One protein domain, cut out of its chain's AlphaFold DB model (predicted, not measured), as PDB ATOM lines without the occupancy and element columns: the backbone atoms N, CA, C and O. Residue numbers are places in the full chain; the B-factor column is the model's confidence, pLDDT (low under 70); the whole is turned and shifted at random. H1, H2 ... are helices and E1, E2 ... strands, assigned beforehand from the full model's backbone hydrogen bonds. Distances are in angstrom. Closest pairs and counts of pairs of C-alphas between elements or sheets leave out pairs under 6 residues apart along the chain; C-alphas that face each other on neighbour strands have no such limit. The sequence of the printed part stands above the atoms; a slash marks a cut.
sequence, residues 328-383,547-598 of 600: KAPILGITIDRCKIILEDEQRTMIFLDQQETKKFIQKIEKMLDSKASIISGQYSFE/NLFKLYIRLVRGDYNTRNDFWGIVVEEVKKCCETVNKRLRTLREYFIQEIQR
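What this domain is: This is residues 328 to 383 and 547 to 598 of the 600 residues of an uncharacterized protein of Clostridium sp. CAG:557 (UniProt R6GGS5). A twisted sheet of four strands, made of a short hairpin E1 and E2 beside a long hairpin E3 and E4, has two helices over one face and its other face bare. H2 packs along E4, while the long helix H1 continues from the end of E2 and rises away from the sheet, and the turn end of the long hairpin reaches past E1 and E2. The printed part has 108 residues, with four named strands and two named helices in the order E1 E2 H1 H2 E3 E4. The sheet runs E1, E2, E3, E4, all antiparallel, and the class is mixed, helices and strands. The whole is compact, with a radius of gyration of the C-alphas of 14.7 A and spans of 43 by 38 by 24 A.

How they stand to each other: In the sheet, E3, residues 566 to 581, and E4, residues 584 to 597, form a hairpin, with N 572 and O 592 2.9 A apart, within hydrogen-bond range. E2, residues 348 to 354, is the antiparallel neighbour of E3, with N 351 and O 571 2.9 A apart. E1, residues 336 to 344, forms a hairpin with E2, with N 340 and O 352 2.9 A apart. E1 and E4, the edge strands, are apart. E1 bends by 69 degrees at residue 341 and E3 by 63 degrees at residue 578. H2, residues 547 to 556, is on the sheet at a height over the sheet of 8.0 A, in two layers, a sheet with a helix on one face. It lies over E4 and runs along the strands, at 23 degrees to E4 on the local plane; the closest C-alphas of the two are those of Asn 547 and Arg 589, 6.0 A apart. H1, residues 355 to 377, is on the same face and stands up from the sheet, its line rising 46 degrees. H1 touches H2 with residues 362 to 369 alone, at a steep tilt of 43 degrees, opposite ways; their closest C-alphas are those of Ile 365 and Tyr 552, 6.7 A apart. In H1 and H2 every O i to N i+4 pair is within hydrogen-bond range.

Where its parts are: E3 spans 36.6 A and E4 39.4 A from first to last C-alpha, E2 20.0 A and E1 15.3 A. H1 spans 32.8 A and H2 14.5 A. C-alpha 336, where E1 begins, is at (43.423, -18.910, -24.011), C-alpha 377, where H1 ends, at (34.050, 5.847, -28.958), and C-alpha 597, where E4 ends, at (26.741, -29.952, -16.803).

The domain as a whole: The two C-alphas farthest apart, those of Lys 583 and Arg 598, are 44.1 A apart. Residues 384 to 546 are not printed, and C-alphas 383 and 547 are 22.7 A apart across the cut. Of the links printed whole, none is long. The mean pLDDT of the printed part is 76.6; 28 residues are under 70, among them residues 337 to 343, 380 to 383 and 576 to 588.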
ATOM      1  N   LYS A 328      46.790 -20.878 -26.957       67.25
ATOM      2  CA  LYS A 328      46.245 -20.791 -28.325       67.25
ATOM      3  C   LYS A 328      45.249 -19.646 -28.461       67.25
ATOM      4  O   LYS A 328      44.593 -19.292 -27.492       67.25
ATOM      5  N   ALA A 329      45.098 -19.105 -29.670       74.50
ATOM      6  CA  ALA A 329      44.164 -18.015 -29.976       74.50
ATOM      7  C   ALA A 329      43.079 -18.420 -31.008       74.50
ATOM      8  O   ALA A 329      42.973 -17.794 -32.062       74.50
ATOM      9  N   PRO A 330      42.302 -19.495 -30.752       70.50
ATOM     10  CA  PRO A 330      41.477 -20.170 -31.763       70.50
ATOM     11  C   PRO A 330      40.198 -19.409 -32.157       70.50
ATOM     12  O   PRO A 330      39.639 -19.667 -33.219       70.50
ATOM     13  N   ILE A 331      39.723 -18.487 -31.311       81.06
ATOM     14  CA  ILE A 331      38.503 -17.692 -31.518       81.06
ATOM     15  C   ILE A 331      38.856 -16.216 -31.326       81.06
ATOM     16  O   ILE A 331      39.470 -15.853 -30.322       81.06
ATOM     17  N   LEU A 332      38.492 -15.372 -32.300       75.31
ATOM     18  CA  LEU A 332      38.713 -13.910 -32.310       75.31
ATOM     19  C   LEU A 332      40.131 -13.417 -31.929       75.31
ATOM     20  O   LEU A 332      40.294 -12.284 -31.483       75.31
ATOM     21  N   GLY A 333      41.170 -14.247 -32.078       75.06
ATOM     22  CA  GLY A 333      42.530 -13.901 -31.646       75.06
ATOM     23  C   GLY A 333      42.715 -13.818 -30.120       75.06
ATOM     24  O   GLY A 333      43.762 -13.373 -29.656       75.06
ATOM     25  N   ILE A 334      41.730 -14.256 -29.328       81.56
ATOM     26  CA  ILE A 334      41.790 -14.250 -27.863       81.56
ATOM     27  C   ILE A 334      42.703 -15.390 -27.404       81.56
ATOM     28  O   ILE A 334      42.330 -16.557 -27.511       81.56
ATOM     29  N   THR A 335      43.876 -15.079 -26.852       79.88
ATOM     30  CA  THR A 335      44.763 -16.103 -26.275       79.88
ATOM     31  C   THR A 335      44.115 -16.758 -25.057       79.88
ATOM     32  O   THR A 335      43.821 -16.086 -24.067       79.88
ATOM     33  N   ILE A 336      43.958 -18.074 -25.086       78.69
ATOM     34  CA  ILE A 336      43.423 -18.910 -24.011       78.69
ATOM     35  C   ILE A 336      44.582 -19.703 -23.406       78.69
ATOM     36  O   ILE A 336      45.394 -20.260 -24.149       78.69
ATOM     37  N   ASP A 337      44.687 -19.725 -22.072       66.81
ATOM     38  CA  ASP A 337      45.838 -20.348 -21.402       66.81
ATOM     39  C   ASP A 337      45.788 -21.862 -21.608       66.81
ATOM     40  O   ASP A 337      46.820 -22.484 -21.863       66.81
ATOM     41  N   ARG A 338      44.580 -22.438 -21.532       64.75
ATOM     42  CA  ARG A 338      44.321 -23.863 -21.709       64.75
ATOM     43  C   ARG A 338      42.963 -24.093 -22.404       64.75
ATOM     44  O   ARG A 338      41.907 -23.861 -21.830       64.75
ATOM     45  N   CYS A 339      42.968 -24.583 -23.644       68.19
ATOM     46  CA  CYS A 339      41.753 -24.927 -24.398       68.19
ATOM     47  C   CYS A 339      41.958 -26.187 -25.243       68.19
ATOM     48  O   CYS A 339      42.999 -26.346 -25.870       68.19
ATOM     49  N   LYS A 340      40.968 -27.075 -25.349       66.88
ATOM     50  CA  LYS A 340      41.025 -28.151 -26.349       66.88
ATOM     51  C   LYS A 340      40.398 -27.659 -27.650       66.88
ATOM     52  O   LYS A 340      39.227 -27.302 -27.646       66.88
ATOM     53  N   ILE A 341      41.122 -27.731 -28.763       69.75
ATOM     54  CA  ILE A 341      40.515 -27.616 -30.094       69.75
ATOM     55  C   ILE A 341      39.793 -28.941 -30.387       69.75
ATOM     56  O   ILE A 341      40.377 -30.018 -30.277       69.75
ATOM     57  N   ILE A 342      38.492 -28.866 -30.661       61.22
ATOM     58  CA  ILE A 342      37.651 -30.005 -31.063       61.22
ATOM     59  C   ILE A 342      37.634 -30.103 -32.587       61.22
ATOM     60  O   ILE A 342      37.763 -31.190 -33.141       61.22
ATOM     61  N   LEU A 343      37.483 -28.960 -33.252       62.44
ATOM     62  CA  LEU A 343      37.487 -28.843 -34.700       62.44
ATOM     63  C   LEU A 343      38.038 -27.474 -35.083       62.44
ATOM     64  O   LEU A 343      37.641 -26.465 -34.505       62.44
ATOM     65  N   GLU A 344      38.906 -27.440 -36.083       72.75
ATOM     66  CA  GLU A 344      39.319 -26.214 -36.755       72.75
ATOM     67  C   GLU A 344      39.327 -26.484 -38.265       72.75
ATOM     68  O   GLU A 344      39.979 -27.417 -38.749       72.75
ATOM     69  N   ASP A 345      38.520 -25.713 -38.992       72.81
ATOM     70  CA  ASP A 345      38.487 -25.648 -40.452       72.81
ATOM     71  C   ASP A 345      38.198 -24.195 -40.912       72.81
ATOM     72  O   ASP A 345      38.108 -23.268 -40.095       72.81
ATOM     73  N   GLU A 346      38.099 -23.953 -42.223       66.69
ATOM     74  CA  GLU A 346      37.845 -22.609 -42.770       66.69
ATOM     75  C   GLU A 346      36.473 -22.017 -42.409       66.69
ATOM     76  O   GLU A 346      36.285 -20.800 -42.467       66.69
ATOM     77  N   GLN A 347      35.488 -22.862 -42.111       74.31
ATOM     78  CA  GLN A 347      34.099 -22.463 -41.889       74.31
ATOM     79  C   GLN A 347      33.761 -22.355 -40.405       74.31
ATOM     80  O   GLN A 347      32.869 -21.587 -40.048       74.31
ATOM     81  N   ARG A 348      34.454 -23.103 -39.543       77.12
ATOM     82  CA  ARG A 348      34.113 -23.246 -38.123       77.12
ATOM     83  C   ARG A 348      35.330 -23.562 -37.252       77.12
ATOM     84  O   ARG A 348      36.273 -24.235 -37.668       77.12
ATOM     85  N   THR A 349      35.279 -23.081 -36.017       80.62
ATOM     86  CA  THR A 349      36.160 -23.486 -34.920       80.62
ATOM     87  C   THR A 349      35.289 -23.943 -33.755       80.62
ATOM     88  O   THR A 349      34.487 -23.164 -33.254       80.62
ATOM     89  N   MET A 350      35.480 -25.167 -33.267       78.88
ATOM     90  CA  MET A 350      34.969 -25.602 -31.966       78.88
ATOM     91  C   MET A 350      36.114 -25.794 -30.985       78.88
ATOM     92  O   MET A 350      37.085 -26.499 -31.277       78.88
ATOM     93  N   ILE A 351      35.954 -25.247 -29.783       83.38
ATOM     94  CA  ILE A 351      36.857 -25.466 -28.654       83.38
ATOM     95  C   ILE A 351      36.096 -25.909 -27.410       83.38
ATOM     96  O   ILE A 351      34.942 -25.547 -27.217       83.38
ATOM     97  N   PHE A 352      36.766 -26.647 -26.531       79.44
ATOM     98  CA  PHE A 352      36.323 -26.905 -25.168       79.44
ATOM     99  C   PHE A 352      37.184 -26.130 -24.168       79.44
ATOM    100  O   PHE A 352      38.419 -26.154 -24.240       79.44
ATOM    101  N   LEU A 353      36.507 -25.490 -23.217       82.94
ATOM    102  CA  LEU A 353      37.072 -24.785 -22.073       82.94
ATOM    103  C   LEU A 353      36.546 -25.438 -20.800       82.94
ATOM    104  O   LEU A 353      35.337 -25.590 -20.648       82.94
ATOM    105  N   ASP A 354      37.423 -25.787 -19.861       76.50
ATOM    106  CA  ASP A 354      36.975 -26.172 -18.522       76.50
ATOM    107  C   ASP A 354      36.412 -24.967 -17.749       76.50
ATOM    108  O   ASP A 354      36.521 -23.817 -18.179       76.50
ATOM    109  N   GLN A 355      35.808 -25.219 -16.590       82.25
ATOM    110  CA  GLN A 355      35.243 -24.185 -15.720       82.25
ATOM    111  C   GLN A 355      36.205 -23.023 -15.407       82.25
ATOM    112  O   GLN A 355      35.783 -21.867 -15.426       82.25
ATOM    113  N   GLN A 356      37.479 -23.293 -15.105       80.06
ATOM    114  CA  GLN A 356      38.434 -22.244 -14.725       80.06
ATOM    115  C   GLN A 356      38.819 -21.400 -15.942       80.06
ATOM    116  O   GLN A 356      38.815 -20.169 -15.884       80.06
ATOM    117  N   GLU A 357      39.091 -22.061 -17.064       82.94
ATOM    118  CA  GLU A 357      39.446 -21.406 -18.324       82.94
ATOM    119  C   GLU A 357      38.269 -20.639 -18.928       82.94
ATOM    120  O   GLU A 357      38.466 -19.556 -19.470       82.94
ATOM    121  N   THR A 358      37.035 -21.111 -18.733       86.81
ATOM    122  CA  THR A 358      35.809 -20.383 -19.104       86.81
ATOM    123  C   THR A 358      35.748 -19.016 -18.420       86.81
ATOM    124  O   THR A 358      35.506 -18.004 -19.080       86.81
ATOM    125  N   LYS A 359      36.031 -18.951 -17.111       88.00
ATOM    126  CA  LYS A 359      36.018 -17.689 -16.348       88.00
ATOM    127  C   LYS A 359      37.128 -16.739 -16.797       88.00
ATOM    128  O   LYS A 359      36.867 -15.562 -17.040       88.00
ATOM    129  N   LYS A 360      38.347 -17.251 -17.002       88.00
ATOM    130  CA  LYS A 360      39.454 -16.465 -17.577       88.00
ATOM    131  C   LYS A 360      39.134 -15.947 -18.981       88.00
ATOM    132  O   LYS A 360      39.480 -14.814 -19.308       88.00
ATOM    133  N   PHE A 361      38.500 -16.767 -19.817       90.00
ATOM    134  CA  PHE A 361      38.134 -16.419 -21.188       90.00
ATOM    135  C   PHE A 361      37.116 -15.274 -21.217       90.00
ATOM    136  O   PHE A 361      37.327 -14.302 -21.939       90.00
ATOM    137  N   ILE A 362      36.099 -15.316 -20.349       90.19
ATOM    138  CA  ILE A 362      35.143 -14.210 -20.156       90.19
ATOM    139  C   ILE A 362      35.871 -12.923 -19.739       90.19
ATOM    140  O   ILE A 362      35.701 -11.899 -20.394       90.19
ATOM    141  N   GLN A 363      36.766 -12.982 -18.748       88.88
ATOM    142  CA  GLN A 363      37.539 -11.810 -18.300       88.88
ATOM    143  C   GLN A 363      38.463 -11.226 -19.385       88.88
ATOM    144  O   GLN A 363      38.738 -10.024 -19.397       88.88
ATOM    145  N   LYS A 364      38.981 -12.057 -20.299       90.12
ATOM    146  CA  LYS A 364      39.759 -11.591 -21.460       90.12
ATOM    147  C   LYS A 364      38.861 -10.929 -22.508       90.12
ATOM    148  O   LYS A 364      39.244  -9.893 -23.044       90.12
ATOM    149  N   ILE A 365      37.669 -11.477 -22.747       91.06
ATOM    150  CA  ILE A 365      36.649 -10.883 -23.625       91.06
ATOM    151  C   ILE A 365      36.204  -9.515 -23.099       91.06
ATOM    152  O   ILE A 365      36.183  -8.567 -23.875       91.06
ATOM    153  N   GLU A 366      35.924  -9.388 -21.799       89.38
ATOM    154  CA  GLU A 366      35.558  -8.118 -21.145       89.38
ATOM    155  C   GLU A 366      36.630  -7.042 -21.384       89.38
ATOM    156  O   GLU A 366      36.340  -5.995 -21.957       89.38
ATOM    157  N   LYS A 367      37.902  -7.346 -21.093       88.25
ATOM    158  CA  LYS A 367      39.027  -6.419 -21.330       88.25
ATOM    159  C   LYS A 367      39.211  -6.038 -22.802       88.25
ATOM    160  O   LYS A 367      39.592  -4.908 -23.106       88.25
ATOM    161  N   MET A 368      38.979  -6.972 -23.727       89.31
ATOM    162  CA  MET A 368      39.058  -6.691 -25.164       89.31
ATOM    163  C   MET A 368      37.869  -5.854 -25.656       89.31
ATOM    164  O   MET A 368      38.061  -5.014 -26.537       89.31
ATOM    165  N   LEU A 369      36.678  -6.027 -25.070       89.12
ATOM    166  CA  LEU A 369      35.515  -5.176 -25.322       89.12
ATOM    167  C   LEU A 369      35.742  -3.758 -24.813       89.12
ATOM    168  O   LEU A 369      35.532  -2.832 -25.587       89.12
ATOM    169  N   ASP A 370      36.229  -3.580 -23.584       85.31
ATOM    170  CA  ASP A 370      36.555  -2.260 -23.026       85.31
ATOM    171  C   ASP A 370      37.583  -1.516 -23.889       85.31
ATOM    172  O   ASP A 370      37.408  -0.339 -24.208       85.31
ATOM    173  N   SER A 371      38.638  -2.216 -24.318       85.12
ATOM    174  CA  SER A 371      39.678  -1.658 -25.186       85.12
ATOM    175  C   SER A 371      39.117  -1.218 -26.546       85.12
ATOM    176  O   SER A 371      39.262  -0.055 -26.929       85.12
ATOM    177  N   LYS A 372      38.393  -2.102 -27.251       86.38
ATOM    178  CA  LYS A 372      37.775  -1.762 -28.546       86.38
ATOM    179  C   LYS A 372      36.685  -0.693 -28.409       86.38
ATOM    180  O   LYS A 372      36.622   0.196 -29.252       86.38
ATOM    181  N   ALA A 373      35.878  -0.713 -27.348       84.12
ATOM    182  CA  ALA A 373      34.882   0.322 -27.072       84.12
ATOM    183  C   ALA A 373      35.533   1.693 -26.841       84.12
ATOM    184  O   ALA A 373      35.059   2.688 -27.392       84.12
ATOM    185  N   SER A 374      36.646   1.744 -26.102       78.44
ATOM    186  CA  SER A 374      37.413   2.979 -25.874       78.44
ATOM    187  C   SER A 374      37.943   3.566 -27.185       78.44
ATOM    188  O   SER A 374      37.803   4.763 -27.430       78.44
ATOM    189  N   ILE A 375      38.501   2.718 -28.059       78.75
ATOM    190  CA  ILE A 375      39.022   3.119 -29.378       78.75
ATOM    191  C   ILE A 375      37.891   3.638 -30.277       78.75
ATOM    192  O   ILE A 375      37.998   4.731 -30.827       78.75
ATOM    193  N   ILE A 376      36.792   2.887 -30.394       79.81
ATOM    194  CA  ILE A 376      35.663   3.210 -31.282       79.81
ATOM    195  C   ILE A 376      34.918   4.478 -30.827       79.81
ATOM    196  O   ILE A 376      34.496   5.274 -31.662       79.81
ATOM    197  N   SER A 377      34.746   4.675 -29.516       76.56
ATOM    198  CA  SER A 377      34.050   5.847 -28.958       76.56
ATOM    199  C   SER A 377      34.946   7.078 -28.777       76.56
ATOM    200  O   SER A 377      34.433   8.180 -28.577       76.56
ATOM    201  N   GLY A 378      36.271   6.904 -28.788       74.56
ATOM    202  CA  GLY A 378      37.238   7.928 -28.387       74.56
ATOM    203  C   GLY A 378      37.205   8.274 -26.889       74.56
ATOM    204  O   GLY A 378      37.806   9.270 -26.485       74.56
ATOM    205  N   GLN A 379      36.497   7.493 -26.064       73.69
ATOM    206  CA  GLN A 379      36.317   7.743 -24.631       73.69
ATOM    207  C   GLN A 379      37.146   6.765 -23.799       73.69
ATOM    208  O   GLN A 379      36.938   5.557 -23.847       73.69
ATOM    209  N   TYR A 380      38.056   7.293 -22.981       65.62
ATOM    210  CA  TYR A 380      38.856   6.499 -22.051       65.62
ATOM    211  C   TYR A 380      38.218   6.522 -20.656       65.62
ATOM    212  O   TYR A 380      38.220   7.554 -19.986       65.62
ATOM    213  N   SER A 381      37.682   5.378 -20.222       60.12
ATOM    214  CA  SER A 381      37.125   5.165 -18.877       60.12
ATOM    215  C   SER A 381      38.094   4.352 -18.015       60.12
ATOM    216  O   SER A 381      38.622   3.338 -18.465       60.12
ATOM    217  N   PHE A 382      38.291   4.759 -16.758       64.88
ATOM    218  CA  PHE A 382      39.039   3.968 -15.771       64.88
ATOM    219  C   PHE A 382      38.201   2.846 -15.134       64.88
ATOM    220  O   PHE A 382      38.770   1.933 -14.541       64.88
ATOM    221  N   GLU A 383      36.870   2.903 -15.252       69.25
ATOM    222  CA  GLU A 383      35.932   1.955 -14.626       69.25
ATOM    223  C   GLU A 383      35.393   0.894 -15.611       69.25
ATOM    224  O   GLU A 383      34.584   0.052 -15.227       69.25
ATOM    225  N   ASN A 547      31.319  -8.875 -33.294       90.06
ATOM    226  CA  ASN A 547      31.562 -10.309 -33.161       90.06
ATOM    227  C   ASN A 547      31.975 -10.691 -31.730       90.06
ATOM    228  O   ASN A 547      31.443 -11.654 -31.176       90.06
ATOM    229  N   LEU A 548      32.853  -9.911 -31.099       91.12
ATOM    230  CA  LEU A 548      33.254 -10.100 -29.704       91.12
ATOM    231  C   LEU A 548      32.075  -9.890 -28.736       91.12
ATOM    232  O   LEU A 548      31.886 -10.674 -27.804       91.12
ATOM    233  N   PHE A 549      31.229  -8.891 -28.991       91.75
ATOM    234  CA  PHE A 549      30.055  -8.598 -28.170       91.75
ATOM    235  C   PHE A 549      28.956  -9.663 -28.313       91.75
ATOM    236  O   PHE A 549      28.335 -10.046 -27.318       91.75
ATOM    237  N   LYS A 550      28.761 -10.231 -29.516       90.56
ATOM    238  CA  LYS A 550      27.899 -11.410 -29.734       90.56
ATOM    239  C   LYS A 550      28.346 -12.597 -28.868       90.56
ATOM    240  O   LYS A 550      27.506 -13.200 -28.196       90.56
ATOM    241  N   LEU A 551      29.645 -12.915 -28.851       91.38
ATOM    242  CA  LEU A 551      30.207 -13.990 -28.023       91.38
ATOM    243  C   LEU A 551      30.027 -13.702 -26.523       91.38
ATOM    244  O   LEU A 551      29.548 -14.563 -25.783       91.38
ATOM    245  N   TYR A 552      30.317 -12.475 -26.083       91.50
ATOM    246  CA  TYR A 552      30.102 -12.035 -24.701       91.50
ATOM    247  C   TYR A 552      28.647 -12.219 -24.244       91.50
ATOM    248  O   TYR A 552      28.403 -12.836 -23.208       91.50
ATOM    249  N   ILE A 553      27.665 -11.793 -25.049       87.62
ATOM    250  CA  ILE A 553      26.236 -11.988 -24.745       87.62
ATOM    251  C   ILE A 553      25.893 -13.473 -24.565       87.62
ATOM    252  O   ILE A 553      25.099 -13.808 -23.681       87.62
ATOM    253  N   ARG A 554      26.455 -14.374 -25.381       88.38
ATOM    254  CA  ARG A 554      26.218 -15.822 -25.240       88.38
ATOM    255  C   ARG A 554      26.766 -16.366 -23.921       88.38
ATOM    256  O   ARG A 554      26.080 -17.157 -23.280       88.38
ATOM    257  N   LEU A 555      27.955 -15.926 -23.511       89.12
ATOM    258  CA  LEU A 555      28.601 -16.361 -22.270       89.12
ATOM    259  C   LEU A 555      27.898 -15.797 -21.025       89.12
ATOM    260  O   LEU A 555      27.592 -16.550 -20.103       89.12
ATOM    261  N   VAL A 556      27.555 -14.505 -21.017       84.81
ATOM    262  CA  VAL A 556      26.835 -13.864 -19.900       84.81
ATOM    263  C   VAL A 556      25.444 -14.472 -19.698       84.81
ATOM    264  O   VAL A 556      25.027 -14.669 -18.563       84.81
ATOM    265  N   ARG A 557      24.735 -14.843 -20.774       84.12
ATOM    266  CA  ARG A 557      23.417 -15.504 -20.674       84.12
ATOM    267  C   ARG A 557      23.447 -16.883 -20.004       84.12
ATOM    268  O   ARG A 557      22.399 -17.314 -19.539       84.12
ATOM    269  N   GLY A 558      24.594 -17.564 -19.976       80.19
ATOM    270  CA  GLY A 558      24.774 -18.818 -19.230       80.19
ATOM    271  C   GLY A 558      25.271 -18.626 -17.793       80.19
ATOM    272  O   GLY A 558      25.369 -19.602 -17.053       80.19
ATOM    273  N   ASP A 559      25.587 -17.387 -17.396       84.56
ATOM    274  CA  ASP A 559      26.092 -17.009 -16.066       84.56
ATOM    275  C   ASP A 559      27.363 -17.777 -15.622       84.56
ATOM    276  O   ASP A 559      27.655 -17.964 -14.441       84.56
ATOM    277  N   TYR A 560      28.176 -18.210 -16.595       85.56
ATOM    278  CA  TYR A 560      29.369 -19.039 -16.365       85.56
ATOM    279  C   TYR A 560      30.467 -18.357 -15.531       85.56
ATOM    280  O   TYR A 560      31.385 -19.028 -15.063       85.56
ATOM    281  N   ASN A 561      30.411 -17.031 -15.355       81.81
ATOM    282  CA  ASN A 561      31.382 -16.290 -14.545       81.81
ATOM    283  C   ASN A 561      31.136 -16.526 -13.039       81.81
ATOM    284  O   ASN A 561      32.071 -16.791 -12.277       81.81
ATOM    285  N   THR A 562      29.868 -16.519 -12.609       80.56
ATOM    286  CA  THR A 562      29.487 -16.679 -11.196       80.56
ATOM    287  C   THR A 562      29.291 -18.151 -10.810       80.56
ATOM    288  O   THR A 562      29.756 -18.578  -9.751       80.56
ATOM    289  N   ARG A 563      28.685 -18.946 -11.702       78.75
ATOM    290  CA  ARG A 563      28.322 -20.358 -11.499       78.75
ATOM    291  C   ARG A 563      29.522 -21.295 -11.329       78.75
ATOM    292  O   ARG A 563      30.616 -21.009 -11.810       78.75
ATOM    293  N   ASN A 564      29.314 -22.423 -10.646       80.12
ATOM    294  CA  ASN A 564      30.325 -23.475 -10.409       80.12
ATOM    295  C   ASN A 564      29.787 -24.907 -10.668       80.12
ATOM    296  O   ASN A 564      30.504 -25.890 -10.477       80.12
ATOM    297  N   ASP A 565      28.541 -25.024 -11.125       77.94
ATOM    298  CA  ASP A 565      27.752 -26.241 -11.372       77.94
ATOM    299  C   ASP A 565      27.915 -26.797 -12.807       77.94
ATOM    300  O   ASP A 565      27.054 -27.488 -13.346       77.94
ATOM    301  N   PHE A 566      29.062 -26.532 -13.438       78.69
ATOM    302  CA  PHE A 566      29.401 -27.023 -14.778       78.69
ATOM    303  C   PHE A 566      30.871 -27.459 -14.857       78.69
ATOM    304  O   PHE A 566      31.733 -26.863 -14.215       78.69
ATOM    305  N   TRP A 567      31.180 -28.497 -15.638       68.25
ATOM    306  CA  TRP A 567      32.558 -28.964 -15.863       68.25
ATOM    307  C   TRP A 567      33.328 -28.061 -16.828       68.25
ATOM    308  O   TRP A 567      34.539 -27.878 -16.694       68.25
ATOM    309  N   GLY A 568      32.619 -27.496 -17.801       80.88
ATOM    310  CA  GLY A 568      33.164 -26.631 -18.835       80.88
ATOM    311  C   GLY A 568      32.120 -26.308 -19.898       80.88
ATOM    312  O   GLY A 568      30.968 -26.734 -19.793       80.88
ATOM    313  N   ILE A 569      32.529 -25.580 -20.929       85.12
ATOM    314  CA  ILE A 569      31.697 -25.258 -22.089       85.12
ATOM    315  C   ILE A 569      32.398 -25.669 -23.382       85.12
ATOM    316  O   ILE A 569      33.621 -25.582 -23.502       85.12
ATOM    317  N   VAL A 570      31.612 -26.073 -24.375       83.75
ATOM    318  CA  VAL A 570      32.037 -26.062 -25.775       83.75
ATOM    319  C   VAL A 570      31.623 -24.725 -26.379       83.75
ATOM    320  O   VAL A 570      30.461 -24.334 -26.274       83.75
ATOM    321  N   VAL A 571      32.578 -24.026 -26.987       89.12
ATOM    322  CA  VAL A 571      32.366 -22.802 -27.764       89.12
ATOM    323  C   VAL A 571      32.541 -23.154 -29.234       89.12
ATOM    324  O   VAL A 571      33.636 -23.529 -29.652       89.12
ATOM    325  N   GLU A 572      31.473 -23.027 -30.010       88.12
ATOM    326  CA  GLU A 572      31.496 -23.110 -31.468       88.12
ATOM    327  C   GLU A 572      31.427 -21.698 -32.052       88.12
ATOM    328  O   GLU A 572      30.504 -20.944 -31.749       88.12
ATOM    329  N   GLU A 573      32.403 -21.349 -32.883       88.25
ATOM    330  CA  GLU A 573      32.423 -20.182 -33.761       88.25
ATOM    331  C   GLU A 573      32.172 -20.655 -35.197       88.25
ATOM    332  O   GLU A 573      32.997 -21.371 -35.765       88.25
ATOM    333  N   VAL A 574      31.077 -20.208 -35.811       84.31
ATOM    334  CA  VAL A 574      30.850 -20.346 -37.255       84.31
ATOM    335  C   VAL A 574      31.359 -19.075 -37.934       84.31
ATOM    336  O   VAL A 574      30.824 -17.983 -37.743       84.31
ATOM    337  N   LYS A 575      32.433 -19.220 -38.714       74.81
ATOM    338  CA  LYS A 575      33.201 -18.138 -39.354       74.81
ATOM    339  C   LYS A 575      32.513 -17.565 -40.596       74.81
ATOM    340  O   LYS A 575      32.784 -16.423 -40.956       74.81
ATOM    341  N   LYS A 576      31.652 -18.348 -41.259       63.75
ATOM    342  CA  LYS A 576      30.948 -17.980 -42.503       63.75
ATOM    343  C   LYS A 576      29.428 -17.860 -42.293       63.75
ATOM    344  O   LYS A 576      28.668 -18.613 -42.891       63.75
ATOM    345  N   CYS A 577      28.986 -16.887 -41.492       50.81
ATOM    346  CA  CYS A 577      27.581 -16.459 -41.454       50.81
ATOM    347  C   CYS A 577      27.408 -15.128 -42.201       50.81
ATOM    348  O   CYS A 577      27.410 -14.041 -41.624       50.81
ATOM    349  N   CYS A 578      27.261 -15.226 -43.522       46.44
ATOM    350  CA  CYS A 578      26.994 -14.089 -44.399       46.44
ATOM    351  C   CYS A 578      25.543 -13.593 -44.244       46.44
ATOM    352  O   CYS A 578      24.704 -13.840 -45.107       46.44
ATOM    353  N   GLU A 579      25.228 -12.875 -43.161       44.75
ATOM    354  CA  GLU A 579      23.939 -12.178 -43.037       44.75
ATOM    355  C   GLU A 579      23.874 -11.017 -44.051       44.75
ATOM    356  O   GLU A 579      24.480  -9.961 -43.853       44.75
ATOM    357  N   THR A 580      23.117 -11.198 -45.140       42.69
ATOM    358  CA  THR A 580      22.862 -10.173 -46.168       42.69
ATOM    359  C   THR A 580      21.856  -9.121 -45.701       42.69
ATOM    360  O   THR A 580      20.729  -9.014 -46.191       42.69
ATOM    361  N   VAL A 581      22.280  -8.255 -44.781       43.22
ATOM    362  CA  VAL A 581      21.531  -7.034 -44.455       43.22
ATOM    363  C   VAL A 581      21.643  -6.065 -45.640       43.22
ATOM    364  O   VAL A 581      22.739  -5.712 -46.070       43.22
ATOM    365  N   ASN A 582      20.507  -5.651 -46.210       41.91
ATOM    366  CA  ASN A 582      20.430  -4.726 -47.354       41.91
ATOM    367  C   ASN A 582      21.277  -5.133 -48.586       41.91
ATOM    368  O   ASN A 582      21.845  -4.275 -49.260       41.91
ATOM    369  N   LYS A 583      21.335  -6.437 -48.908       43.28
ATOM    370  CA  LYS A 583      22.135  -7.019 -50.015       43.28
ATOM    371  C   LYS A 583      23.661  -6.861 -49.875       43.28
ATOM    372  O   LYS A 583      24.366  -6.966 -50.876       43.28
ATOM    373  N   ARG A 584      24.187  -6.611 -48.670       49.66
ATOM    374  CA  ARG A 584      25.630  -6.431 -48.427       49.66
ATOM    375  C   ARG A 584      26.181  -7.522 -47.520       49.66
ATOM    376  O   ARG A 584      25.511  -7.951 -46.587       49.66
ATOM    377  N   LEU A 585      27.401  -7.961 -47.812       49.47
ATOM    378  CA  LEU A 585      28.111  -8.975 -47.037       49.47
ATOM    379  C   LEU A 585      28.628  -8.371 -45.729       49.47
ATOM    380  O   LEU A 585      29.484  -7.486 -45.739       49.47
ATOM    381  N   ARG A 586      28.141  -8.886 -44.600       54.44
ATOM    382  CA  ARG A 586      28.695  -8.609 -43.274       54.44
ATOM    383  C   ARG A 586      29.388  -9.869 -42.771       54.44
ATOM    384  O   ARG A 586      28.777 -10.935 -42.764       54.44
ATOM    385  N   THR A 587      30.642  -9.760 -42.337       58.50
ATOM    386  CA  THR A 587      31.407 -10.896 -41.790       58.50
ATOM    387  C   THR A 587      31.055 -11.095 -40.317       58.50
ATOM    388  O   THR A 587      31.888 -10.959 -39.417       58.50
ATOM    389  N   LEU A 588      29.775 -11.362 -40.063       67.00
ATOM    390  CA  LEU A 588      29.303 -11.725 -38.740       67.00
ATOM    391  C   LEU A 588      29.580 -13.206 -38.495       67.00
ATOM    392  O   LEU A 588      29.363 -14.057 -39.352       67.00
ATOM    393  N   ARG A 589      30.061 -13.505 -37.295       80.44
ATOM    394  CA  ARG A 589      30.233 -14.867 -36.805       80.44
ATOM    395  C   ARG A 589      29.027 -15.236 -35.955       80.44
ATOM    396  O   ARG A 589      28.477 -14.394 -35.229       80.44
ATOM    397  N   GLU A 590      28.617 -16.492 -36.035       83.56
ATOM    398  CA  GLU A 590      27.667 -17.062 -35.086       83.56
ATOM    399  C   GLU A 590      28.405 -17.838 -34.004       83.56
ATOM    400  O   GLU A 590      29.427 -18.471 -34.259       83.56
ATOM    401  N   TYR A 591      27.864 -17.771 -32.787       87.88
ATOM    402  CA  TYR A 591      28.418 -18.462 -31.633       87.88
ATOM    403  C   TYR A 591      27.359 -19.325 -30.969       87.88
ATOM    404  O   TYR A 591      26.296 -18.817 -30.573       87.88
ATOM    405  N   PHE A 592      27.694 -20.598 -30.789       86.94
ATOM    406  CA  PHE A 592      26.929 -21.558 -30.005       86.94
ATOM    407  C   PHE A 592      27.753 -21.947 -28.778       86.94
ATOM    408  O   PHE A 592      28.961 -22.157 -28.863       86.94
ATOM    409  N   ILE A 593      27.095 -21.991 -27.620       87.56
ATOM    410  CA  ILE A 593      27.710 -22.389 -26.354       87.56
ATOM    411  C   ILE A 593      26.935 -23.592 -25.838       87.56
ATOM    412  O   ILE A 593      25.726 -23.487 -25.618       87.56
ATOM    413  N   GLN A 594      27.623 -24.711 -25.638       84.25
ATOM    414  CA  GLN A 594      27.058 -25.916 -25.037       84.25
ATOM    415  C   GLN A 594      27.694 -26.141 -23.664       84.25
ATOM    416  O   GLN A 594      28.899 -26.360 -23.553       84.25
ATOM    417  N   GLU A 595      26.881 -26.081 -22.612       83.44
ATOM    418  CA  GLU A 595      27.298 -26.376 -21.239       83.44
ATOM    419  C   GLU A 595      27.517 -27.886 -21.056       83.44
ATOM    420  O   GLU A 595      26.642 -28.691 -21.382       83.44
ATOM    421  N   ILE A 596      28.664 -28.279 -20.497       77.94
ATOM    422  CA  ILE A 596      28.865 -29.630 -19.966       77.94
ATOM    423  C   ILE A 596      28.507 -29.587 -18.481       77.94
ATOM    424  O   ILE A 596      29.323 -29.197 -17.643       77.94
ATOM    425  N   GLN A 597      27.268 -29.963 -18.168       74.06
ATOM    426  CA  GLN A 597      26.741 -29.952 -16.803       74.06
ATOM    427  C   GLN A 597      27.577 -30.804 -15.852       74.06
ATOM    428  O   GLN A 597      27.977 -31.928 -16.174       74.06
ATOM    429  N   ARG A 598      27.806 -30.268 -14.654       52.34
ATOM    430  CA  ARG A 598      28.391 -31.003 -13.541       52.34
ATOM    431  C   ARG A 598      27.248 -31.593 -12.735       52.34
ATOM    432  O   ARG A 598      26.412 -30.866 -12.216       52.34
TER     433      ARG A 598